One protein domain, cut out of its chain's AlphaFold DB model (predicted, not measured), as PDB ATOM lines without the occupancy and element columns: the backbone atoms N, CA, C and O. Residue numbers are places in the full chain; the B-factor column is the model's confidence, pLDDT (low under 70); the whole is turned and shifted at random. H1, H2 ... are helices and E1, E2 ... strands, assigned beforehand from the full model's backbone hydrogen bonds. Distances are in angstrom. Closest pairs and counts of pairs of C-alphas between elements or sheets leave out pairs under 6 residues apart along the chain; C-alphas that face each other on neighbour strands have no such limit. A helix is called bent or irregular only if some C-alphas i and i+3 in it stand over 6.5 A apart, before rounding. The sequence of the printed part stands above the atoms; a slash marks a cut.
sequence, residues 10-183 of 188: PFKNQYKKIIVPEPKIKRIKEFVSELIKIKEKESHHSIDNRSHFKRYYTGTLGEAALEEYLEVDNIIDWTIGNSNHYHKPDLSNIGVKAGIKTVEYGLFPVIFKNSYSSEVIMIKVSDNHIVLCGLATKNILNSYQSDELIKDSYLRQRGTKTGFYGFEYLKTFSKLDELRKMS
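This is residues 10 to 183 of the 188 residues of an uncharacterized protein of Bacillus thuringiensis (UniProt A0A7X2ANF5). A strongly twisted sheet of four strands has the long helix H3 packed over one face, and the slightly shorter H2 folds back along H3 as a helical hairpin, without reaching the sheet. A small two-stranded sheet, E3 and E6, forms a separate piece with H6 at its far end, and the short helix H5 reaches both sheets. The printed part has 174 residues with seven named helices and six named strands, in the order H1 E1 H2 H3 H4 E2 E3 E4 E5 H5 H6 E6 H7. The large sheet runs E1 E5 E4 E2 and is mixed, the small one is antiparallel, and the class is mixed, helices and strands. The whole is compact, with a radius of gyration of the C-alphas of 15.9 A and spans of 43 by 39 by 29 A.

In the large sheet E1 is residues 16 to 19, E5 129 to 136, 20.7 A long, E4 118 to 126, 24.7 A, and E2 98 to 104, 19.9 A. H3, residues 49 to 70, measures 31.6 A from C-alpha 49 at (-25.085, 26.328, -35.394), and H2, residues 22 to 42, measures 30.7 A. E3 is residues 110 to 112 and E6 161 to 164. The short helices are H1, residues 10 to 14, from C-alpha 10 at (-10.904, 1.848, -56.751); H4, 90 to 94; H5, 138 to 143; H6, 153 to 157; and H7, 176 to 182, ending at C-alpha 182 at (-9.986, -6.727, -34.962).

E4 and E2 are parallel, with N 101 and O 120 within hydrogen-bond range at 2.8 A. The hairpin E4 and E5 is antiparallel, with N 121 and O 134 at 2.9 A; E1 and E5 are antiparallel, with N 18 and O 130 at 2.8 A. H3 on one face of this sheet makes two layers, a helix over a sheet; its closest C-alphas to E2 are Gly 59 and Thr 102, 5.6 A apart. H2 touches H3 at a steep tilt of 40 degrees, opposite ways, closest at the C-alphas of Val 32 and Tyr 57, 6.2 A. H1, H4, H5 and H7 only graze the sheet. E3 and E6 are antiparallel, with N 111 and O 162 at 2.9 A. The closest C-alphas of H6 and E6 are Leu 155 and Lys 161, 6.8 A apart. Every O i to N i+4 pair is within hydrogen-bond range in H3, H5, H6 and H7; H2 has 16 of 17, while H1 and H4, both irregular with C-alphas 10 and 13 at 7.8 A and 90 and 93 at 7.4 A, each have 0 of 1, and 1 of 2 O i to N i+3 pairs.

The C-alphas farthest apart, of Asn 13 and His 44, are 47.3 A apart. The printed part has no cut. The links H3 to H4, residues 71 to 89, and E6 to H7 are long. Mean pLDDT of the printed part is 90.0; residues 42 to 49 and 81 to 89 are under 70.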
ATOM      1  N   PRO A  10     -11.447   3.135 -56.306       98.31
ATOM      2  CA  PRO A  10     -10.904   1.848 -56.751       98.31
ATOM      3  C   PRO A  10     -11.265   0.683 -55.823       98.31
ATOM      4  O   PRO A  10     -11.402  -0.451 -56.276       98.31
ATOM      5  N   PHE A  11     -11.502   0.960 -54.539       97.88
ATOM      6  CA  PHE A  11     -11.803  -0.058 -53.527       97.88
ATOM      7  C   PHE A  11     -13.308  -0.254 -53.295       97.88
ATOM      8  O   PHE A  11     -13.701  -1.014 -52.412       97.88
ATOM      9  N   LYS A  12     -14.173   0.360 -54.120       96.25
ATOM     10  CA  LYS A  12     -15.640   0.343 -53.945       96.25
ATOM     11  C   LYS A  12     -16.269  -1.048 -53.854       96.25
ATOM     12  O   LYS A  12     -17.308  -1.199 -53.223       96.25
ATOM     13  N   ASN A  13     -15.641  -2.058 -54.456       96.50
ATOM     14  CA  ASN A  13     -16.129  -3.440 -54.426       96.50
ATOM     15  C   ASN A  13     -16.046  -4.065 -53.021       96.50
ATOM     16  O   ASN A  13     -16.735  -5.044 -52.744       96.50
ATOM     17  N   GLN A  14     -15.217  -3.507 -52.133       96.31
ATOM     18  CA  GLN A  14     -15.107  -3.933 -50.736       96.31
ATOM     19  C   GLN A  14     -16.177  -3.280 -49.850       96.31
ATOM     20  O   GLN A  14     -16.468  -3.771 -48.759       96.31
ATOM     21  N   TYR A  15     -16.765  -2.176 -50.313       98.06
ATOM     22  CA  TYR A  15     -17.657  -1.361 -49.507       98.06
ATOM     23  C   TYR A  15     -19.052  -1.966 -49.410       98.06
ATOM     24  O   TYR A  15     -19.517  -2.693 -50.292       98.06
ATOM     25  N   LYS A  16     -19.750  -1.633 -48.324       98.44
ATOM     26  CA  LYS A  16     -21.112  -2.094 -48.064       98.44
ATOM     27  C   LYS A  16     -22.062  -0.913 -48.033       98.44
ATOM     28  O   LYS A  16     -21.894   0.012 -47.245       98.44
ATOM     29  N   LYS A  17     -23.061  -0.957 -48.911       98.31
ATOM     30  CA  LYS A  17     -24.187  -0.027 -48.898       98.31
ATOM     31  C   LYS A  17     -25.114  -0.388 -47.742       98.31
ATOM     32  O   LYS A  17     -25.558  -1.527 -47.651       98.31
ATOM     33  N   ILE A  18     -25.430   0.600 -46.920       98.50
ATOM     34  CA  ILE A  18     -26.350   0.504 -45.793       98.50
ATOM     35  C   ILE A  18     -27.465   1.523 -46.010       98.50
ATOM     36  O   ILE A  18     -27.201   2.690 -46.327       98.50
ATOM     37  N   ILE A  19     -28.709   1.069 -45.858       98.25
ATOM     38  CA  ILE A  19     -29.886   1.932 -45.894       98.25
ATOM     39  C   ILE A  19     -30.341   2.197 -44.468       98.25
ATOM     40  O   ILE A  19     -30.706   1.265 -43.762       98.25
ATOM     41  N   VAL A  20     -30.328   3.466 -44.060       97.75
ATOM     42  CA  VAL A  20     -30.873   3.871 -42.761       97.75
ATOM     43  C   VAL A  20     -32.385   4.067 -42.917       97.75
ATOM     44  O   VAL A  20     -32.795   4.824 -43.804       97.75
ATOM     45  N   PRO A  21     -33.228   3.419 -42.093       97.56
ATOM     46  CA  PRO A  21     -34.675   3.580 -42.173       97.56
ATOM     47  C   PRO A  21     -35.112   5.032 -41.952       97.56
ATOM     48  O   PRO A  21     -34.620   5.715 -41.051       97.56
ATOM     49  N   GLU A  22     -36.097   5.492 -42.723       97.62
ATOM     50  CA  GLU A  22     -36.633   6.857 -42.623       97.62
ATOM     51  C   GLU A  22     -37.093   7.248 -41.202       97.62
ATOM     52  O   GLU A  22     -36.737   8.346 -40.756       97.62
ATOM     53  N   PRO A  23     -37.771   6.376 -40.422       97.75
ATOM     54  CA  PRO A  23     -38.112   6.695 -39.034       97.75
ATOM     55  C   PRO A  23     -36.882   6.996 -38.167       97.75
ATOM     56  O   PRO A  23     -36.917   7.902 -37.331       97.75
ATOM     57  N   LYS A  24     -35.769   6.285 -38.395       96.94
ATOM     58  CA  LYS A  24     -34.512   6.489 -37.665       96.94
ATOM     59  C   LYS A  24     -33.862   7.812 -38.061       96.94
ATOM     60  O   LYS A  24     -33.454   8.567 -37.186       96.94
ATOM     61  N   ILE A  25     -33.862   8.159 -39.351       98.00
ATOM     62  CA  ILE A  25     -33.379   9.464 -39.842       98.00
ATOM     63  C   ILE A  25     -34.159  10.614 -39.196       98.00
ATOM     64  O   ILE A  25     -33.558  11.576 -38.713       98.00
ATOM     65  N   LYS A  26     -35.494  10.509 -39.146       97.75
ATOM     66  CA  LYS A  26     -36.349  11.522 -38.516       97.75
ATOM     67  C   LYS A  26     -35.993  11.708 -37.038       97.75
ATOM     68  O   LYS A  26     -35.752  12.837 -36.616       97.75
ATOM     69  N   ARG A  27     -35.855  10.604 -36.295       97.12
ATOM     70  CA  ARG A  27     -35.439  10.619 -34.884       97.12
ATOM     71  C   ARG A  27     -34.063  11.261 -34.687       97.12
ATOM     72  O   ARG A  27     -33.893  12.066 -33.779       97.12
ATOM     73  N   ILE A  28     -33.087  10.956 -35.545       96.75
ATOM     74  CA  ILE A  28     -31.746  11.569 -35.495       96.75
ATOM     75  C   ILE A  28     -31.839  13.080 -35.712       96.75
ATOM     76  O   ILE A  28     -31.199  13.853 -35.003       96.75
ATOM     77  N   LYS A  29     -32.647  13.518 -36.681       95.88
ATOM     78  CA  LYS A  29     -32.834  14.941 -36.976       95.88
ATOM     79  C   LYS A  29     -33.430  15.690 -35.784       95.88
ATOM     80  O   LYS A  29     -32.963  16.785 -35.467       95.88
ATOM     81  N   GLU A  30     -34.432  15.108 -35.129       95.56
ATOM     82  CA  GLU A  30     -35.050  15.647 -33.911       95.56
ATOM     83  C   GLU A  30     -34.023  15.730 -32.772       95.56
ATOM     84  O   GLU A  30     -33.761  16.821 -32.266       95.56
ATOM     85  N   PHE A  31     -33.336  14.622 -32.480       93.94
ATOM     86  CA  PHE A  31     -32.296  14.540 -31.453       93.94
ATOM     87  C   PHE A  31     -31.177  15.576 -31.637       93.94
ATOM     88  O   PHE A  31     -30.856  16.328 -30.718       93.94
ATOM     89  N   VAL A  32     -30.603  15.681 -32.840       92.62
ATOM     90  CA  VAL A  32     -29.515  16.636 -33.115       92.62
ATOM     91  C   VAL A  32     -30.007  18.082 -33.004       92.62
ATOM     92  O   VAL A  32     -29.267  18.954 -32.546       92.62
ATOM     93  N   SER A  33     -31.260  18.347 -33.382       91.31
ATOM     94  CA  SER A  33     -31.863  19.675 -33.227       91.31
ATOM     95  C   SER A  33     -31.995  20.066 -31.753       91.31
ATOM     96  O   SER A  33     -31.737  21.214 -31.396       91.31
ATOM     97  N   GLU A  34     -32.377  19.130 -30.885       89.62
ATOM     98  CA  GLU A  34     -32.459  19.348 -29.436       89.62
ATOM     99  C   GLU A  34     -31.078  19.509 -28.790       89.62
ATOM    100  O   GLU A  34     -30.874  20.432 -27.997       89.62
ATOM    101  N   LEU A  35     -30.105  18.687 -29.197       86.62
ATOM    102  CA  LEU A  35     -28.718  18.758 -28.731       86.62
ATOM    103  C   LEU A  35     -28.105  20.148 -28.961       86.62
ATOM    104  O   LEU A  35     -27.430  20.693 -28.086       86.62
ATOM    105  N   ILE A  36     -28.344  20.739 -30.132       85.12
ATOM    106  CA  ILE A  36     -27.815  22.066 -30.469       85.12
ATOM    107  C   ILE A  36     -28.481  23.155 -29.644       85.12
ATOM    108  O   ILE A  36     -27.773  24.001 -29.109       85.12
ATOM    109  N   LYS A  37     -29.807  23.105 -29.470       85.19
ATOM    110  CA  LYS A  37     -30.535  24.073 -28.630       85.19
ATOM    111  C   LYS A  37     -30.011  24.104 -27.195       85.19
ATOM    112  O   LYS A  37     -30.067  25.146 -26.546       85.19
ATOM    113  N   ILE A  38     -29.543  22.970 -26.672       81.94
ATOM    114  CA  ILE A  38     -28.940  22.903 -25.336       81.94
ATOM    115  C   ILE A  38     -27.521  23.472 -25.353       81.94
ATOM    116  O   ILE A  38     -27.217  24.338 -24.537       81.94
ATOM    117  N   LYS A  39     -26.686  23.090 -26.326       76.00
ATOM    118  CA  LYS A  39     -25.322  23.632 -26.462       76.00
ATOM    119  C   LYS A  39     -25.288  25.146 -26.682       76.00
ATOM    120  O   LYS A  39     -24.414  25.809 -26.139       76.00
ATOM    121  N   GLU A  40     -26.253  25.698 -27.416       75.00
ATOM    122  CA  GLU A  40     -26.430  27.148 -27.586       75.00
ATOM    123  C   GLU A  40     -26.620  27.870 -26.245       75.00
ATOM    124  O   GLU A  40     -26.124  28.979 -26.073       75.00
ATOM    125  N   LYS A  41     -27.306  27.246 -25.279       74.00
ATOM    126  CA  LYS A  41     -27.497  27.814 -23.934       74.00
ATOM    127  C   LYS A  41     -26.236  27.715 -23.073       74.00
ATOM    128  O   LYS A  41     -26.062  28.533 -22.177       74.00
ATOM    129  N   GLU A  42     -25.382  26.722 -23.325       68.19
ATOM    130  CA  GLU A  42     -24.114  26.517 -22.609       68.19
ATOM    131  C   GLU A  42     -23.008  27.464 -23.104       68.19
ATOM    132  O   GLU A  42     -22.157  27.895 -22.326       68.19
ATOM    133  N   SER A  43     -23.004  27.807 -24.394       59.97
ATOM    134  CA  SER A  43     -22.019  28.712 -24.978       59.97
ATOM    135  C   SER A  43     -22.538  30.151 -25.025       59.97
ATOM    136  O   SER A  43     -23.307  30.508 -25.909       59.97
ATOM    137  N   HIS A  44     -22.033  31.031 -24.159       55.38
ATOM    138  CA  HIS A  44     -22.285  32.484 -24.219       55.38
ATOM    139  C   HIS A  44     -21.737  33.189 -25.492       55.38
ATOM    140  O   HIS A  44     -21.748  34.414 -25.574       55.38
ATOM    141  N   HIS A  45     -21.248  32.440 -26.487       49.22
ATOM    142  CA  HIS A  45     -20.711  32.947 -27.748       49.22
ATOM    143  C   HIS A  45     -21.584  32.511 -28.930       49.22
ATOM    144  O   HIS A  45     -22.097  31.398 -28.957       49.22
ATOM    145  N   SER A  46     -21.714  33.383 -29.932       51.25
ATOM    146  CA  SER A  46     -22.396  33.126 -31.204       51.25
ATOM    147  C   SER A  46     -21.664  32.039 -32.006       51.25
ATOM    148  O   SER A  46     -20.787  32.334 -32.819       51.25
ATOM    149  N   ILE A  47     -21.978  30.775 -31.731       57.47
ATOM    150  CA  ILE A  47     -21.453  29.616 -32.458       57.47
ATOM    151  C   ILE A  47     -22.214  29.459 -33.787       57.47
ATOM    152  O   ILE A  47     -23.411  29.723 -33.871       57.47
ATOM    153  N   ASP A  48     -21.525  29.034 -34.852       64.56
ATOM    154  CA  ASP A  48     -22.157  28.699 -36.135       64.56
ATOM    155  C   ASP A  48     -22.922  27.367 -36.027       64.56
ATOM    156  O   ASP A  48     -22.388  26.278 -36.280       64.56
ATOM    157  N   ASN A  49     -24.198  27.464 -35.657       65.56
ATOM    158  CA  ASN A  49     -25.085  26.328 -35.394       65.56
ATOM    159  C   ASN A  49     -25.259  25.405 -36.608       65.56
ATOM    160  O   ASN A  49     -25.478  24.203 -36.442       65.56
ATOM    161  N   ARG A  50     -25.104  25.920 -37.839       74.19
ATOM    162  CA  ARG A  50     -25.225  25.101 -39.056       74.19
ATOM    163  C   ARG A  50     -24.068  24.117 -39.178       74.19
ATOM    164  O   ARG A  50     -24.288  22.950 -39.510       74.19
ATOM    165  N   SER A  51     -22.849  24.564 -38.879       80.62
ATOM    166  CA  SER A  51     -21.659  23.708 -38.912       80.62
ATOM    167  C   SER A  51     -21.729  22.592 -37.859       80.62
ATOM    168  O   SER A  51     -21.425  21.431 -38.155       80.62
ATOM    169  N   HIS A  52     -22.220  22.916 -36.658       82.88
ATOM    170  CA  HIS A  52     -22.420  21.955 -35.577       82.88
ATOM    171  C   HIS A  52     -23.520  20.950 -35.912       82.88
ATOM    172  O   HIS A  52     -23.281  19.748 -35.780       82.88
ATOM    173  N   PHE A  53     -24.670  21.410 -36.423       89.31
ATOM    174  CA  PHE A  53     -25.749  20.524 -36.864       89.31
ATOM    175  C   PHE A  53     -25.238  19.512 -37.866       89.31
ATOM    176  O   PHE A  53     -25.370  18.309 -37.659       89.31
ATOM    177  N   LYS A  54     -24.582  19.997 -38.921       90.56
ATOM    178  CA  LYS A  54     -24.048  19.139 -39.971       90.56
ATOM    179  C   LYS A  54     -23.083  18.094 -39.412       90.56
ATOM    180  O   LYS A  54     -23.151  16.932 -39.814       90.56
ATOM    181  N   ARG A  55     -22.202  18.486 -38.486       87.69
ATOM    182  CA  ARG A  55     -21.226  17.584 -37.864       87.69
ATOM    183  C   ARG A  55     -21.897  16.493 -37.031       87.69
ATOM    184  O   ARG A  55     -21.579  15.327 -37.243       87.69
ATOM    185  N   TYR A  56     -22.789  16.864 -36.113       91.81
ATOM    186  CA  TYR A  56     -23.495  15.903 -35.263       91.81
ATOM    187  C   TYR A  56     -24.381  14.987 -36.102       91.81
ATOM    188  O   TYR A  56     -24.235  13.775 -36.036       91.81
ATOM    189  N   TYR A  57     -25.184  15.560 -36.998       95.81
ATOM    190  CA  TYR A  57     -26.067  14.811 -37.886       95.81
ATOM    191  C   TYR A  57     -25.314  13.793 -38.750       95.81
ATOM    192  O   TYR A  57     -25.703  12.632 -38.823       95.81
ATOM    193  N   THR A  58     -24.192  14.189 -39.361       96.75
ATOM    194  CA  THR A  58     -23.380  13.271 -40.179       96.75
ATOM    195  C   THR A  58     -22.745  12.159 -39.342       96.75
ATOM    196  O   THR A  58     -22.691  11.019 -39.797       96.75
ATOM    197  N   GLY A  59     -22.269  12.474 -38.131       95.44
ATOM    198  CA  GLY A  59     -21.716  11.482 -37.204       95.44
ATOM    199  C   GLY A  59     -22.763  10.448 -36.797       95.44
ATOM    200  O   GLY A  59     -22.581   9.261 -37.064       95.44
ATOM    201  N   THR A  60     -23.901  10.917 -36.282       96.38
ATOM    202  CA  THR A  60     -24.995  10.064 -35.798       96.38
ATOM    203  C   THR A  60     -25.625   9.223 -36.912       96.38
ATOM    204  O   THR A  60     -26.024   8.090 -36.669       96.38
ATOM    205  N   LEU A  61     -25.666   9.702 -38.162       98.00
ATOM    206  CA  LEU A  61     -26.078   8.861 -39.297       98.00
ATOM    207  C   LEU A  61     -25.133   7.674 -39.538       98.00
ATOM    208  O   LEU A  61     -25.588   6.606 -39.940       98.00
ATOM    209  N   GLY A  62     -23.829   7.840 -39.302       97.69
ATOM    210  CA  GLY A  62     -22.876   6.732 -39.391       97.69
ATOM    211  C   GLY A  62     -23.042   5.723 -38.263       97.69
ATOM    212  O   GLY A  62     -23.082   4.526 -38.525       97.69
ATOM    213  N   GLU A  63     -23.209   6.206 -37.030       97.06
ATOM    214  CA  GLU A  63     -23.554   5.367 -35.873       97.06
ATOM    215  C   GLU A  63     -24.819   4.550 -36.148       97.06
ATOM    216  O   GLU A  63     -24.798   3.325 -36.047       97.06
ATOM    217  N   ALA A  64     -25.879   5.212 -36.618       97.19
ATOM    218  CA  ALA A  64     -27.134   4.574 -36.990       97.19
ATOM    219  C   ALA A  64     -26.954   3.510 -38.067       97.19
ATOM    220  O   ALA A  64     -27.507   2.425 -37.935       97.19
ATOM    221  N   ALA A  65     -26.186   3.805 -39.116       98.25
ATOM    222  CA  ALA A  65     -25.911   2.841 -40.171       98.25
ATOM    223  C   ALA A  65     -25.129   1.626 -39.653       98.25
ATOM    224  O   ALA A  65     -25.388   0.508 -40.088       98.25
ATOM    225  N   LEU A  66     -24.188   1.811 -38.725       97.62
ATOM    226  CA  LEU A  66     -23.452   0.684 -38.166       97.62
ATOM    227  C   LEU A  66     -24.337  -0.199 -37.272       97.62
ATOM    228  O   LEU A  66     -24.181  -1.417 -37.316       97.62
ATOM    229  N   GLU A  67     -25.284   0.389 -36.531       96.56
ATOM    230  CA  GLU A  67     -26.328  -0.354 -35.804       96.56
ATOM    231  C   GLU A  67     -27.164  -1.219 -36.754       96.56
ATOM    232  O   GLU A  67     -27.286  -2.420 -36.529       96.56
ATOM    233  N   GLU A  68     -27.660  -0.639 -37.860       96.94
ATOM    234  CA  GLU A  68     -28.433  -1.384 -38.867       96.94
ATOM    235  C   GLU A  68     -27.610  -2.516 -39.500       96.94
ATOM    236  O   GLU A  68     -28.121  -3.602 -39.741       96.94
ATOM    237  N   TYR A  69     -26.327  -2.271 -39.784       98.00
ATOM    238  CA  TYR A  69     -25.468  -3.256 -40.443       98.00
ATOM    239  C   TYR A  69     -25.089  -4.433 -39.545       98.00
ATOM    240  O   TYR A  69     -24.948  -5.553 -40.028       98.00
ATOM    241  N   LEU A  70     -24.855  -4.168 -38.259       96.62
ATOM    242  CA  LEU A  70     -24.431  -5.185 -37.300       96.62
ATOM    243  C   LEU A  70     -25.598  -5.826 -36.547       96.62
ATOM    244  O   LEU A  70     -25.343  -6.752 -35.780       96.62
ATOM    245  N   GLU A  71     -26.827  -5.343 -36.758       95.44
ATOM    246  CA  GLU A  71     -28.029  -5.749 -36.021       95.44
ATOM    247  C   GLU A  71     -27.834  -5.586 -34.502       95.44
ATOM    248  O   GLU A  71     -28.074  -6.495 -33.707       95.44
ATOM    249  N   VAL A  72     -27.331  -4.413 -34.098       93.12
ATOM    250  CA  VAL A  72     -27.069  -4.062 -32.694       93.12
ATOM    251  C   VAL A  72     -27.698  -2.731 -32.325       93.12
ATOM    252  O   VAL A  72     -27.798  -1.831 -33.151       93.12
ATOM    253  N   ASP A  73     -27.993  -2.578 -31.040       88.44
ATOM    254  CA  ASP A  73     -28.381  -1.309 -30.432       88.44
ATOM    255  C   ASP A  73     -27.243  -0.738 -29.564       88.44
ATOM    256  O   ASP A  73     -26.308  -1.450 -29.179       88.44
ATOM    257  N   ASN A  74     -27.383   0.526 -29.155       85.69
ATOM    258  CA  ASN A  74     -26.529   1.231 -28.183       85.69
ATOM    259  C   ASN A  74     -25.158   1.692 -28.707       85.69
ATOM    260  O   ASN A  74     -24.222   1.866 -27.918       85.69
ATOM    261  N   ILE A  75     -25.035   1.915 -30.018       91.62
ATOM    262  CA  ILE A  75     -23.934   2.718 -30.563       91.62
ATOM    263  C   ILE A  75     -24.275   4.202 -30.406       91.62
ATOM    264  O   ILE A  75     -23.431   4.970 -29.955       91.62
ATOM    265  N   ILE A  76     -25.511   4.594 -30.734       91.06
ATOM    266  CA  ILE A  76     -25.964   5.977 -30.556       91.06
ATOM    267  C   ILE A  76     -26.268   6.224 -29.078       91.06
ATOM    268  O   ILE A  76     -27.132   5.570 -28.487       91.06
ATOM    269  N   ASP A  77     -25.613   7.227 -28.500       88.12
ATOM    270  CA  ASP A  77     -25.993   7.774 -27.202       88.12
ATOM    271  C   ASP A  77     -27.079   8.844 -27.387       88.12
ATOM    272  O   ASP A  77     -26.817   9.961 -27.834       88.12
ATOM    273  N   TRP A  78     -28.320   8.484 -27.057       89.06
ATOM    274  CA  TRP A  78     -29.485   9.368 -27.159       89.06
ATOM    275  C   TRP A  78     -29.618  10.345 -25.985       89.06
ATOM    276  O   TRP A  78     -30.611  11.071 -25.907       89.06
ATOM    277  N   THR A  79     -28.676  10.356 -25.040       85.06
ATOM    278  CA  THR A  79     -28.735  11.281 -23.909       85.06
ATOM    279  C   THR A  79     -28.349  12.696 -24.336       85.06
ATOM    280  O   THR A  79     -27.436  12.917 -25.130       85.06
ATOM    281  N   ILE A  80     -29.058  13.691 -23.795       76.69
ATOM    282  CA  ILE A  80     -28.748  15.105 -24.017       76.69
ATOM    283  C   ILE A  80     -28.354  15.719 -22.673       76.69
ATOM    284  O   ILE A  80     -29.197  15.928 -21.804       76.69
ATOM    285  N   GLY A  81     -27.056  15.972 -22.486       66.94
ATOM    286  CA  GLY A  81     -26.497  16.479 -21.233       66.94
ATOM    287  C   GLY A  81     -25.107  17.101 -21.387       66.94
ATOM    288  O   GLY A  81     -24.524  17.110 -22.472       66.94
ATOM    289  N   ASN A  82     -24.579  17.625 -20.278       56.00
ATOM    290  CA  ASN A  82     -23.346  18.414 -20.243       56.00
ATOM    291  C   ASN A  82     -22.114  17.545 -20.594       56.00
ATOM    292  O   ASN A  82     -21.862  16.509 -19.977       56.00
ATOM    293  N   SER A  83     -21.341  17.949 -21.607       50.56
ATOM    294  CA  SER A  83     -20.396  17.081 -22.339       50.56
ATOM    295  C   SER A  83     -19.058  16.745 -21.645       50.56
ATOM    296  O   SER A  83     -18.112  16.325 -22.309       50.56
ATOM    297  N   ASN A  84     -18.955  16.867 -20.320       43.75
ATOM    298  CA  ASN A  84     -17.682  16.755 -19.588       43.75
ATOM    299  C   ASN A  84     -17.089  15.328 -19.457       43.75
ATOM    300  O   ASN A  84     -16.068  15.171 -18.794       43.75
ATOM    301  N   HIS A  85     -17.666  14.293 -20.087       41.00
ATOM    302  CA  HIS A  85     -17.251  12.888 -19.879       41.00
ATOM    303  C   HIS A  85     -16.904  12.066 -21.141       41.00
ATOM    304  O   HIS A  85     -16.735  10.850 -21.049       41.00
ATOM    305  N   TYR A  86     -16.727  12.669 -22.319       43.81
ATOM    306  CA  TYR A  86     -16.662  11.899 -23.573       43.81
ATOM    307  C   TYR A  86     -15.263  11.833 -24.209       43.81
ATOM    308  O   TYR A  86     -14.986  12.452 -25.231       43.81
ATOM    309  N   HIS A  87     -14.377  11.023 -23.621       49.38
ATOM    310  CA  HIS A  87     -13.163  10.507 -24.287       49.38
ATOM    311  C   HIS A  87     -13.211   8.978 -24.486       49.38
ATOM    312  O   HIS A  87     -12.179   8.316 -24.609       49.38
ATOM    313  N   LYS A  88     -14.413   8.394 -24.503       59.38
ATOM    314  CA  LYS A  88     -14.622   6.960 -24.721       59.38
ATOM    315  C   LYS A  88     -14.866   6.706 -26.221       59.38
ATOM    316  O   LYS A  88     -15.605   7.480 -26.819       59.38
ATOM    317  N   PRO A  89     -14.258   5.675 -26.841       60.34
ATOM    318  CA  PRO A  89     -14.561   5.311 -28.224       60.34
ATOM    319  C   PRO A  89     -16.050   4.999 -28.404       60.34
ATOM    320  O   PRO A  89     -16.631   4.334 -27.538       60.34
ATOM    321  N   ASP A  90     -16.620   5.419 -29.534       70.00
ATOM    322  CA  ASP A  90     -18.055   5.303 -29.841       70.00
ATOM    323  C   ASP A  90     -18.564   3.858 -29.680       70.00
ATOM    324  O   ASP A  90     -19.629   3.608 -29.128       70.00
ATOM    325  N   LEU A  91     -17.742   2.866 -30.042       83.50
ATOM    326  CA  LEU A  91     -18.132   1.449 -30.026       83.50
ATOM    327  C   LEU A  91     -17.823   0.717 -28.716       83.50
ATOM    328  O   LEU A  91     -17.938  -0.508 -28.613       83.50
ATOM    329  N   SER A  92     -17.423   1.452 -27.684       82.62
ATOM    330  CA  SER A  92     -17.046   0.850 -26.408       82.62
ATOM    331  C   SER A  92     -18.212   0.148 -25.704       82.62
ATOM    332  O   SER A  92     -17.984  -0.843 -25.012       82.62
ATOM    333  N   ASN A  93     -19.447   0.613 -25.911       82.75
ATOM    334  CA  ASN A  93     -20.654   0.009 -25.335       82.75
ATOM    335  C   ASN A  93     -20.964  -1.374 -25.927       82.75
ATOM    336  O   ASN A  93     -21.560  -2.207 -25.254       82.75
ATOM    337  N   ILE A  94     -20.479  -1.656 -27.139       84.56
ATOM    338  CA  ILE A  94     -20.637  -2.957 -27.808       84.56
ATOM    339  C   ILE A  94     -19.379  -3.838 -27.710       84.56
ATOM    340  O   ILE A  94     -19.283  -4.884 -28.363       84.56
ATOM    341  N   GLY A  95     -18.408  -3.448 -26.874       86.62
ATOM    342  CA  GLY A  95     -17.186  -4.215 -26.625       86.62
ATOM    343  C   GLY A  95     -16.068  -3.994 -27.649       86.62
ATOM    344  O   GLY A  95     -15.158  -4.819 -27.743       86.62
ATOM    345  N   VAL A  96     -16.113  -2.906 -28.425       89.12
ATOM    346  CA  VAL A  96     -15.139  -2.612 -29.486       89.12
ATOM    347  C   VAL A  96     -14.350  -1.346 -29.143       89.12
ATOM    348  O   VAL A  96     -14.898  -0.286 -28.853       89.12
ATOM    349  N   LYS A  97     -13.020  -1.425 -29.215       91.19
ATOM    350  CA  LYS A  97     -12.121  -0.280 -29.025       91.19
ATOM    351  C   LYS A  97     -11.908   0.461 -30.346       91.19
ATOM    352  O   LYS A  97     -10.802   0.458 -30.894       91.19
ATOM    353  N   ALA A  98     -12.963   1.058 -30.885       93.25
ATOM    354  CA  ALA A  98     -12.893   1.871 -32.093       93.25
ATOM    355  C   ALA A  98     -13.910   3.018 -32.051       93.25
ATOM    356  O   ALA A  98     -14.939   2.902 -31.384       93.25
ATOM    357  N   GLY A  99     -13.580   4.117 -32.725       94.31
ATOM    358  CA  GLY A  99     -14.521   5.189 -33.045       94.31
ATOM    359  C   GLY A  99     -15.191   4.964 -34.400       94.31
ATOM    360  O   GLY A  99     -14.896   3.986 -35.101       94.31
ATOM    361  N   ILE A 100     -16.086   5.874 -34.767       95.88
ATOM    362  CA  ILE A 100     -16.695   5.958 -36.089       95.88
ATOM    363  C   ILE A 100     -16.324   7.293 -36.724       95.88
ATOM    364  O   ILE A 100     -16.506   8.378 -36.164       95.88
ATOM    365  N   LYS A 101     -15.875   7.223 -37.975       96.94
ATOM    366  CA  LYS A 101     -15.584   8.398 -38.779       96.94
ATOM    367  C   LYS A 101     -16.405   8.415 -40.057       96.94
ATOM    368  O   LYS A 101     -16.035   7.820 -41.067       96.94
ATOM    369  N   THR A 102     -17.470   9.207 -40.017       98.12
ATOM    370  CA  THR A 102     -18.336   9.477 -41.169       98.12
ATOM    371  C   THR A 102     -17.939  10.774 -41.861       98.12
ATOM    372  O   THR A 102     -17.677  11.792 -41.214       98.12
ATOM    373  N   VAL A 103     -17.908  10.752 -43.192       96.94
ATOM    374  CA  VAL A 103     -17.660  11.925 -44.037       96.94
ATOM    375  C   VAL A 103     -18.659  11.956 -45.197       96.94
ATOM    376  O   VAL A 103     -19.181  10.917 -45.577       96.94
ATOM    377  N   GLU A 104     -18.963  13.122 -45.763       97.44
ATOM    378  CA  GLU A 104     -19.783  13.193 -46.980       97.44
ATOM    379  C   GLU A 104     -19.029  12.660 -48.205       97.44
ATOM    380  O   GLU A 104     -17.802  12.751 -48.293       97.44
ATOM    381  N   TYR A 105     -19.777  12.126 -49.168       97.94
ATOM    382  CA  TYR A 105     -19.251  11.675 -50.451       97.94
ATOM    383  C   TYR A 105     -18.397  12.753 -51.140       97.94
ATOM    384  O   TYR A 105     -18.752  13.930 -51.170       97.94
ATOM    385  N   GLY A 106     -17.261  12.333 -51.706       96.81
ATOM    386  CA  GLY A 106     -16.298  13.225 -52.362       96.81
ATOM    387  C   GLY A 106     -15.327  13.929 -51.407       96.81
ATOM    388  O   GLY A 106     -14.518  14.747 -51.847       96.81
ATOM    389  N   LEU A 107     -15.378  13.633 -50.104       96.12
ATOM    390  CA  LEU A 107     -14.452  14.160 -49.101       96.12
ATOM    391  C   LEU A 107     -13.621  13.045 -48.456       96.12
ATOM    392  O   LEU A 107     -14.019  11.883 -48.422       96.12
ATOM    393  N   PHE A 108     -12.476  13.431 -47.888       97.69
ATOM    394  CA  PHE A 108     -11.629  12.545 -47.091       97.69
ATOM    395  C   PHE A 108     -11.917  12.700 -45.589       97.69
ATOM    396  O   PHE A 108     -12.152  13.824 -45.123       97.69
ATOM    397  N   PRO A 109     -11.881  11.610 -44.799       97.38
ATOM    398  CA  PRO A 109     -12.077  11.687 -43.357       97.38
ATOM    399  C   PRO A 109     -10.993  12.522 -42.666       97.38
ATOM    400  O   PRO A 109      -9.802  12.319 -42.881       97.38
ATOM    401  N   VAL A 110     -11.403  13.431 -41.777       96.12
ATOM    402  CA  VAL A 110     -10.473  14.215 -40.947       96.12
ATOM    403  C   VAL A 110     -10.214  13.513 -39.612       96.12
ATOM    404  O   VAL A 110     -11.109  13.444 -38.759       96.12
ATOM    405  N   ILE A 111      -8.989  13.040 -39.405       96.12
ATOM    406  CA  ILE A 111      -8.555  12.256 -38.239       96.12
ATOM    407  C   ILE A 111      -7.506  13.014 -37.411       96.12
ATOM    408  O   ILE A 111      -7.066  14.101 -37.789       96.12
ATOM    409  N   PHE A 112      -7.150  12.493 -36.236       95.12
ATOM    410  CA  PHE A 112      -6.012  13.014 -35.469       95.12
ATOM    411  C   PHE A 112      -4.692  12.570 -36.099       95.12
ATOM    412  O   PHE A 112      -4.588  11.415 -36.499       95.12
ATOM    413  N   LYS A 113      -3.675  13.449 -36.093       94.69
ATOM    414  CA  LYS A 113      -2.318  13.091 -36.559       94.69
ATOM    415  C   LYS A 113      -1.732  11.900 -35.800       94.69
ATOM    416  O   LYS A 113      -1.039  11.065 -36.369       94.69
ATOM    417  N   ASN A 114      -2.048  11.841 -34.507       94.31
ATOM    418  CA  ASN A 114      -1.744  10.721 -33.630       94.31
ATOM    419  C   ASN A 114      -3.061  10.076 -33.200       94.31
ATOM    420  O   ASN A 114      -3.726  10.545 -32.276       94.31
ATOM    421  N   SER A 115      -3.449   9.011 -33.892       93.12
ATOM    422  CA  SER A 115      -4.622   8.209 -33.557       93.12
ATOM    423  C   SER A 115      -4.296   7.219 -32.431       93.12
ATOM    424  O   SER A 115      -3.236   6.585 -32.423       93.12
ATOM    425  N   TYR A 116      -5.207   7.078 -31.463       89.19
ATOM    426  CA  TYR A 116      -5.037   6.230 -30.266       89.19
ATOM    427  C   TYR A 116      -5.922   4.973 -30.266       89.19
ATOM    428  O   TYR A 116      -5.689   4.044 -29.485       89.19
ATOM    429  N   SER A 117      -6.901   4.927 -31.164       92.06
ATOM    430  CA  SER A 117      -7.840   3.829 -31.395       92.06
ATOM    431  C   SER A 117      -7.997   3.587 -32.894       92.06
ATOM    432  O   SER A 117      -7.521   4.377 -33.708       92.06
ATOM    433  N   SER A 118      -8.624   2.467 -33.245       95.88
ATOM    434  CA  SER A 118      -9.091   2.222 -34.610       95.88
ATOM    435  C   SER A 118     -10.335   3.071 -34.900       95.88
ATOM    436  O   SER A 118     -10.999   3.523 -33.969       95.88
ATOM    437  N   GLU A 119     -10.669   3.247 -36.172       97.44
ATOM    438  CA  GLU A 119     -11.849   3.993 -36.623       97.44
ATOM    439  C   GLU A 119     -12.574   3.186 -37.703       97.44
ATOM    440  O   GLU A 119     -11.947   2.710 -38.653       97.44
ATOM    441  N   VAL A 120     -13.889   3.029 -37.578       98.38
ATOM    442  CA  VAL A 120     -14.732   2.547 -38.676       98.38
ATOM    443  C   VAL A 120     -14.956   3.711 -39.635       98.38
ATOM    444  O   VAL A 120     -15.512   4.738 -39.252       98.38
ATOM    445  N   ILE A 121     -14.512   3.570 -40.883       98.69
ATOM    446  CA  ILE A 121     -14.615   4.621 -41.898       98.69
ATOM    447  C   ILE A 121     -15.910   4.446 -42.687       98.69
ATOM    448  O   ILE A 121     -16.178   3.375 -43.244       98.69
ATOM    449  N   MET A 122     -16.701   5.516 -42.756       98.56
ATOM    450  CA  MET A 122     -18.000   5.532 -43.423       98.56
ATOM    451  C   MET A 122     -18.160   6.766 -44.312       98.56
ATOM    452  O   MET A 122     -17.628   7.840 -44.023       98.56
ATOM    453  N   ILE A 123     -18.930   6.621 -45.389       98.69
ATOM    454  CA  ILE A 123     -19.221   7.696 -46.339       98.69
ATOM    455  C   ILE A 123     -20.731   7.900 -46.433       98.69
ATOM    456  O   ILE A 123     -21.471   6.995 -46.807       98.69
ATOM    457  N   LYS A 124     -21.191   9.113 -46.133       98.56
ATOM    458  CA  LYS A 124     -22.567   9.559 -46.341       98.56
ATOM    459  C   LYS A 124     -22.756   9.959 -47.802       98.56
ATOM    460  O   LYS A 124     -22.231  10.986 -48.232       98.56
ATOM    461  N   VAL A 125     -23.525   9.169 -48.549       98.31
ATOM    462  CA  VAL A 125     -23.919   9.477 -49.935       98.31
ATOM    463  C   VAL A 125     -25.201  10.312 -49.946       98.31
ATOM    464  O   VAL A 125     -25.278  11.326 -50.631       98.31
ATOM    465  N   SER A 126     -26.178   9.928 -49.128       97.88
ATOM    466  CA  SER A 126     -27.395  10.688 -48.814       97.88
ATOM    467  C   SER A 126     -27.819  10.376 -47.378       97.88
ATOM    468  O   SER A 126     -27.198   9.550 -46.713       97.88
ATOM    469  N   ASP A 127     -28.861  11.031 -46.870       96.19
ATOM    470  CA  ASP A 127     -29.320  10.827 -45.486       96.19
ATOM    471  C   ASP A 127     -29.737   9.375 -45.205       96.19
ATOM    472  O   ASP A 127     -29.506   8.868 -44.115       96.19
ATOM    473  N   ASN A 128     -30.283   8.684 -46.206       97.25
ATOM    474  CA  ASN A 128     -30.673   7.279 -46.113       97.25
ATOM    475  C   ASN A 128     -29.636   6.298 -46.668       97.25
ATOM    476  O   ASN A 128     -29.891   5.102 -46.641       97.25
ATOM    477  N   HIS A 129     -28.505   6.765 -47.202       98.25
ATOM    478  CA  HIS A 129     -27.518   5.913 -47.860       98.25
ATOM    479  C   HIS A 129     -26.128   6.198 -47.311       98.25
ATOM    480  O   HIS A 129     -25.467   7.174 -47.686       98.25
ATOM    481  N   ILE A 130     -25.674   5.286 -46.458       98.69
ATOM    482  CA  ILE A 130     -24.331   5.293 -45.897       98.69
ATOM    483  C   ILE A 130     -23.552   4.118 -46.480       98.69
ATOM    484  O   ILE A 130     -24.088   3.035 -46.699       98.69
ATOM    485  N   VAL A 131     -22.275   4.337 -46.757       98.62
ATOM    486  CA  VAL A 131     -21.356   3.326 -47.267       98.62
ATOM    487  C   VAL A 131     -20.334   3.014 -46.185       98.62
ATOM    488  O   VAL A 131     -19.528   3.869 -45.819       98.62
ATOM    489  N   LEU A 132     -20.350   1.785 -45.676       98.75
ATOM    490  CA  LEU A 132     -19.301   1.260 -44.811       98.75
ATOM    491  C   LEU A 132     -18.087   0.896 -45.669       98.75
ATOM    492  O   LEU A 132     -18.178   0.032 -46.543       98.75
ATOM    493  N   CYS A 133     -16.957   1.550 -45.407       98.62
ATOM    494  CA  CYS A 133     -15.715   1.315 -46.143       98.62
ATOM    495  C   CYS A 133     -14.841   0.250 -45.470       98.62
ATOM    496  O   CYS A 133     -14.178  -0.522 -46.151       98.62
ATOM    497  N   GLY A 134     -14.860   0.194 -44.135       98.44
ATOM    498  CA  GLY A 134     -14.136  -0.794 -43.336       98.44
ATOM    499  C   GLY A 134     -13.480  -0.182 -42.101       98.44
ATOM    500  O   GLY A 134     -13.690   0.987 -41.775       98.44
ATOM    501  N   LEU A 135     -12.688  -0.984 -41.396       98.50
ATOM    502  CA  LEU A 135     -11.977  -0.587 -40.185       98.50
ATOM    503  C   LEU A 135     -10.542  -0.150 -40.510       98.50
ATOM    504  O   LEU A 135      -9.724  -0.948 -40.975       98.50
ATOM    505  N   ALA A 136     -10.210   1.092 -40.174       98.25
ATOM    506  CA  ALA A 136      -8.844   1.590 -40.154       98.25
ATOM    507  C   ALA A 136      -8.225   1.306 -38.781       98.25
ATOM    508  O   ALA A 136      -8.666   1.836 -37.759       98.25
ATOM    509  N   THR A 137      -7.188   0.468 -38.730       96.88
ATOM    510  CA  THR A 137      -6.438   0.267 -37.477       96.88
ATOM    511  C   THR A 137      -5.650   1.524 -37.110       96.88
ATOM    512  O   THR A 137      -5.310   2.318 -37.984       96.88
ATOM    513  N   LYS A 138      -5.262   1.664 -35.837       95.50
ATOM    514  CA  LYS A 138      -4.351   2.735 -35.389       95.50
ATOM    515  C   LYS A 138      -3.128   2.907 -36.306       95.50
ATOM    516  O   LYS A 138      -2.762   4.033 -36.624       95.50
ATOM    517  N   ASN A 139      -2.495   1.806 -36.716       96.88
ATOM    518  CA  ASN A 139      -1.307   1.864 -37.570       96.88
ATOM    519  C   ASN A 139      -1.656   2.423 -38.953       96.88
ATOM    520  O   ASN A 139      -0.986   3.331 -39.420       96.88
ATOM    521  N   ILE A 140      -2.756   1.960 -39.550       98.06
ATOM    522  CA  ILE A 140      -3.256   2.467 -40.836       98.06
ATOM    523  C   ILE A 140      -3.567   3.968 -40.748       98.06
ATOM    524  O   ILE A 140      -3.130   4.736 -41.600       98.06
ATOM    525  N   LEU A 141      -4.265   4.407 -39.698       98.19
ATOM    526  CA  LEU A 141      -4.593   5.821 -39.489       98.19
ATOM    527  C   LEU A 141      -3.336   6.696 -39.404       98.19
ATOM    528  O   LEU A 141      -3.283   7.754 -40.021       98.19
ATOM    529  N   ASN A 142      -2.315   6.235 -38.679       97.75
ATOM    530  CA  ASN A 142      -1.076   6.989 -38.494       97.75
ATOM    531  C   ASN A 142      -0.141   6.942 -39.719       97.75
ATOM    532  O   ASN A 142       0.698   7.828 -39.867       97.75
ATOM    533  N   SER A 143      -0.272   5.932 -40.586       98.19
ATOM    534  CA  SER A 143       0.562   5.763 -41.785       98.19
ATOM    535  C   SER A 143       0.004   6.470 -43.021       98.19
ATOM    536  O   SER A 143       0.777   7.023 -43.798       98.19
ATOM    537  N   TYR A 144      -1.317   6.472 -43.218       98.19
ATOM    538  CA  TYR A 144      -1.943   6.908 -44.473       98.19
ATOM    539  C   TYR A 144      -2.741   8.198 -44.294       98.19
ATOM    540  O   TYR A 144      -3.972   8.228 -44.404       98.19
ATOM    541  N   GLN A 145      -2.011   9.269 -43.993       97.75
ATOM    542  CA  GLN A 145      -2.565  10.585 -43.697       97.75
ATOM    543  C   GLN A 145      -1.775  11.724 -44.360       97.75
ATOM    544  O   GLN A 145      -0.571  11.604 -44.576       97.75
ATOM    545  N   SER A 146      -2.457  12.816 -44.717       97.00
ATOM    546  CA  SER A 146      -1.860  13.996 -45.354       97.00
ATOM    547  C   SER A 146      -2.579  15.288 -44.965       97.00
ATOM    548  O   SER A 146      -3.809  15.388 -45.014       97.00
ATOM    549  N   ASP A 147      -1.800  16.318 -44.625       95.50
ATOM    550  CA  ASP A 147      -2.313  17.649 -44.278       95.50
ATOM    551  C   ASP A 147      -2.869  18.400 -45.500       95.50
ATOM    552  O   ASP A 147      -3.704  19.296 -45.348       95.50
ATOM    553  N   GLU A 148      -2.476  18.001 -46.715       94.38
ATOM    554  CA  GLU A 148      -2.991  18.557 -47.977       94.38
ATOM    555  C   GLU A 148      -4.507  18.359 -48.117       94.38
ATOM    556  O   GLU A 148      -5.193  19.157 -48.754       94.38
ATOM    557  N   LEU A 149      -5.039  17.322 -47.467       95.31
ATOM    558  CA  LEU A 149      -6.453  16.960 -47.486       95.31
ATOM    559  C   LEU A 149      -7.312  17.803 -46.526       95.31
ATOM    560  O   LEU A 149      -8.543  17.745 -46.584       95.31
ATOM    561  N   ILE A 150      -6.700  18.608 -45.650       93.62
ATOM    562  CA  ILE A 150      -7.423  19.511 -44.749       93.62
ATOM    563  C   ILE A 150      -7.792  20.795 -45.489       93.62
ATOM    564  O   ILE A 150      -6.933  21.639 -45.721       93.62
ATOM    565  N   LYS A 151      -9.074  20.980 -45.819       88.31
ATOM    566  CA  LYS A 151      -9.559  22.186 -46.522       88.31
ATOM    567  C   LYS A 151      -9.553  23.451 -45.654       88.31
ATOM    568  O   LYS A 151      -9.355  24.543 -46.171       88.31
ATOM    569  N   ASP A 152      -9.772  23.301 -44.351       88.38
ATOM    570  CA  ASP A 152      -9.832  24.412 -43.397       88.38
ATOM    571  C   ASP A 152      -8.415  24.836 -42.971       88.38
ATOM    572  O   ASP A 152      -7.686  24.079 -42.323       88.38
ATOM    573  N   SER A 153      -8.017  26.056 -43.334       88.81
ATOM    574  CA  SER A 153      -6.683  26.589 -43.049       88.81
ATOM    575  C   SER A 153      -6.414  26.764 -41.552       88.81
ATOM    576  O   SER A 153      -5.289  26.514 -41.119       88.81
ATOM    577  N   TYR A 154      -7.419  27.121 -40.746       88.06
ATOM    578  CA  TYR A 154      -7.284  27.227 -39.292       88.06
ATOM    579  C   TYR A 154      -7.104  25.849 -38.663       88.06
ATOM    580  O   TYR A 154      -6.240  25.660 -37.803       88.06
ATOM    581  N   LEU A 155      -7.877  24.857 -39.110       86.56
ATOM    582  CA  LEU A 155      -7.731  23.480 -38.649       86.56
ATOM    583  C   LEU A 155      -6.351  22.915 -39.000       86.56
ATOM    584  O   LEU A 155      -5.748  22.223 -38.178       86.56
ATOM    585  N   ARG A 156      -5.842  23.246 -40.193       90.25
ATOM    586  CA  ARG A 156      -4.497  22.874 -40.644       90.25
ATOM    587  C   ARG A 156      -3.419  23.522 -39.770       90.25
ATOM    588  O   ARG A 156      -2.532  22.819 -39.294       90.25
ATOM    589  N   GLN A 157      -3.530  24.825 -39.495       89.75
ATOM    590  CA  GLN A 157      -2.584  25.575 -38.655       89.75
ATOM    591  C   GLN A 157      -2.520  25.060 -37.213       89.75
ATOM    592  O   GLN A 157      -1.442  25.021 -36.630       89.75
ATOM    593  N   ARG A 158      -3.644  24.596 -36.644       90.50
ATOM    594  CA  ARG A 158      -3.662  23.978 -35.303       90.50
ATOM    595  C   ARG A 158      -2.784  22.728 -35.199       90.50
ATOM    596  O   ARG A 158      -2.453  22.326 -34.090       90.50
ATOM    597  N   GLY A 159      -2.471  22.063 -36.313       90.31
ATOM    598  CA  GLY A 159      -1.511  20.957 -36.352       90.31
ATOM    599  C   GLY A 159      -1.946  19.664 -35.652       90.31
ATOM    600  O   GLY A 159      -1.149  18.737 -35.561       90.31
ATOM    601  N   THR A 160      -3.195  19.550 -35.187       92.94
ATOM    602  CA  THR A 160      -3.694  18.365 -34.454       92.94
ATOM    603  C   THR A 160      -4.455  17.368 -35.328       92.94
ATOM    604  O   THR A 160      -4.602  16.197 -34.962       92.94
ATOM    605  N   LYS A 161      -4.953  17.821 -36.482       94.88
ATOM    606  CA  LYS A 161      -5.769  17.042 -37.417       94.88
ATOM    607  C   LYS A 161      -5.101  16.933 -38.781       94.88
ATOM    608  O   LYS A 161      -4.294  17.781 -39.144       94.88
ATOM    609  N   THR A 162      -5.477  15.899 -39.519       97.06
ATOM    610  CA  THR A 162      -5.008  15.620 -40.879       97.06
ATOM    611  C   THR A 162      -6.053  14.795 -41.639       97.06
ATOM    612  O   THR A 162      -7.028  14.336 -41.032       97.06
ATOM    613  N   GLY A 163      -5.936  14.676 -42.961       97.69
ATOM    614  CA  GLY A 163      -6.874  13.887 -43.759       97.69
ATOM    615  C   GLY A 163      -6.369  12.467 -43.976       97.69
ATOM    616  O   GLY A 163      -5.199  12.266 -44.277       97.69
ATOM    617  N   PHE A 164      -7.252  11.486 -43.835       98.56
ATOM    618  CA  PHE A 164      -6.969  10.072 -44.068       98.56
ATOM    619  C   PHE A 164      -7.208   9.698 -45.534       98.56
ATOM    620  O   PHE A 164      -8.264  10.036 -46.060       98.56
ATOM    621  N   TYR A 165      -6.290   8.959 -46.166       98.31
ATOM    622  CA  TYR A 165      -6.436   8.484 -47.556       98.31
ATOM    623  C   TYR A 165      -6.243   6.970 -47.745       98.31
ATOM    624  O   TYR A 165      -6.323   6.478 -48.867       98.31
ATOM    625  N   GLY A 166      -5.996   6.210 -46.677       98.19
ATOM    626  CA  GLY A 166      -5.629   4.791 -46.746       98.19
ATOM    627  C   GLY A 166      -6.785   3.808 -46.962       98.19
ATOM    628  O   GLY A 166      -6.825   2.798 -46.263       98.19
ATOM    629  N   PHE A 167      -7.729   4.077 -47.874       98.56
ATOM    630  CA  PHE A 167      -8.890   3.191 -48.084       98.56
ATOM    631  C   PHE A 167      -8.506   1.791 -48.580       98.56
ATOM    632  O   PHE A 167      -9.192   0.829 -48.252       98.56
ATOM    633  N   GLU A 168      -7.388   1.670 -49.299       98.19
ATOM    634  CA  GLU A 168      -6.809   0.392 -49.741       98.19
ATOM    635  C   GLU A 168      -6.570  -0.591 -48.588       98.19
ATOM    636  O   GLU A 168      -6.683  -1.803 -48.753       98.19
ATOM    637  N   TYR A 169      -6.240  -0.061 -47.407       98.38
ATOM    638  CA  TYR A 169      -5.774  -0.843 -46.265       98.38
ATOM    639  C   TYR A 169      -6.885  -1.153 -45.261       98.38
ATOM    640  O   TYR A 169      -6.618  -1.746 -44.212       98.38
ATOM    641  N   LEU A 170      -8.126  -0.734 -45.531       98.44
ATOM    642  CA  LEU A 170      -9.239  -0.942 -44.611       98.44
ATOM    643  C   LEU A 170      -9.553  -2.430 -44.452       98.44
ATOM    644  O   LEU A 170      -9.650  -3.186 -45.416       98.44
ATOM    645  N   LYS A 171      -9.755  -2.854 -43.203       98.06
ATOM    646  CA  LYS A 171     -10.184  -4.221 -42.903       98.06
ATOM    647  C   LYS A 171     -11.694  -4.329 -43.072       98.06
ATOM    648  O   LYS A 171     -12.443  -3.593 -42.429       98.06
ATOM    649  N   THR A 172     -12.139  -5.254 -43.912       97.62
ATOM    650  CA  THR A 172     -13.563  -5.563 -44.074       97.62
ATOM    651  C   THR A 172     -14.065  -6.417 -42.910       97.62
ATOM    652  O   THR A 172     -13.300  -7.170 -42.312       97.62
ATOM    653  N   PHE A 173     -15.346  -6.282 -42.576       97.62
ATOM    654  CA  PHE A 173     -16.032  -7.108 -41.583       97.62
ATOM    655  C   PHE A 173     -17.519  -7.204 -41.932       97.62
ATOM    656  O   PHE A 173     -18.081  -6.313 -42.575       97.62
ATOM    657  N   SER A 174     -18.151  -8.291 -41.510       95.62
ATOM    658  CA  SER A 174     -19.563  -8.600 -41.756       95.62
ATOM    659  C   SER A 174     -20.378  -8.796 -40.487       95.62
ATOM    660  O   SER A 174     -21.598  -8.700 -40.528       95.62
ATOM    661  N   LYS A 175     -19.711  -9.063 -39.361       94.81
ATOM    662  CA  LYS A 175     -20.354  -9.363 -38.079       94.81
ATOM    663  C   LYS A 175     -19.631  -8.676 -36.934       94.81
ATOM    664  O   LYS A 175     -18.425  -8.423 -37.000       94.81
ATOM    665  N   LEU A 176     -20.357  -8.449 -35.843       93.88
ATOM    666  CA  LEU A 176     -19.825  -7.813 -34.641       93.88
ATOM    667  C   LEU A 176     -18.600  -8.546 -34.076       93.88
ATOM    668  O   LEU A 176     -17.630  -7.908 -33.673       93.88
ATOM    669  N   ASP A 177     -18.602  -9.878 -34.083       94.00
ATOM    670  CA  ASP A 177     -17.493 -10.666 -33.536       94.00
ATOM    671  C   ASP A 177     -16.190 -10.506 -34.328       94.00
ATOM    672  O   ASP A 177     -15.104 -10.534 -33.748       94.00
ATOM    673  N   GLU A 178     -16.272 -10.295 -35.643       95.19
ATOM    674  CA  GLU A 178     -15.102  -9.980 -36.467       95.19
ATOM    675  C   GLU A 178     -14.537  -8.614 -36.075       95.19
ATOM    676  O   GLU A 178     -13.340  -8.484 -35.813       95.19
ATOM    677  N   LEU A 179     -15.414  -7.617 -35.935       94.44
ATOM    678  CA  LEU A 179     -15.040  -6.271 -35.514       94.44
ATOM    679  C   LEU A 179     -14.410  -6.264 -34.107       94.44
ATOM    680  O   LEU A 179     -13.371  -5.632 -33.894       94.44
ATOM    681  N   ARG A 180     -14.970  -7.034 -33.165       92.88
ATOM    682  CA  ARG A 180     -14.421  -7.234 -31.812       92.88
ATOM    683  C   ARG A 180     -13.036  -7.868 -31.838       92.88
ATOM    684  O   ARG A 180     -12.145  -7.393 -31.139       92.88
ATOM    685  N   LYS A 181     -12.819  -8.899 -32.662       93.00
ATOM    686  CA  LYS A 181     -11.499  -9.537 -32.822       93.00
ATOM    687  C   LYS A 181     -10.464  -8.577 -33.412       93.00
ATOM    688  O   LYS A 181      -9.298  -8.627 -33.033       93.00
ATOM    689  N   MET A 182     -10.879  -7.698 -34.324       92.38
ATOM    690  CA  MET A 182      -9.986  -6.727 -34.962       92.38
ATOM    691  C   MET A 182      -9.631  -5.537 -34.064       92.38
ATOM    692  O   MET A 182      -8.550  -4.967 -34.230       92.38
ATOM    693  N   SER A 183     -10.512  -5.154 -33.133       88.94
ATOM    694  CA  SER A 183     -10.288  -4.029 -32.217       88.94
ATOM    695  C   SER A 183     -10.825  -4.315 -30.805       88.94
ATOM    696  O   SER A 183     -11.775  -3.664 -30.361       88.94
TER     697      SER A 183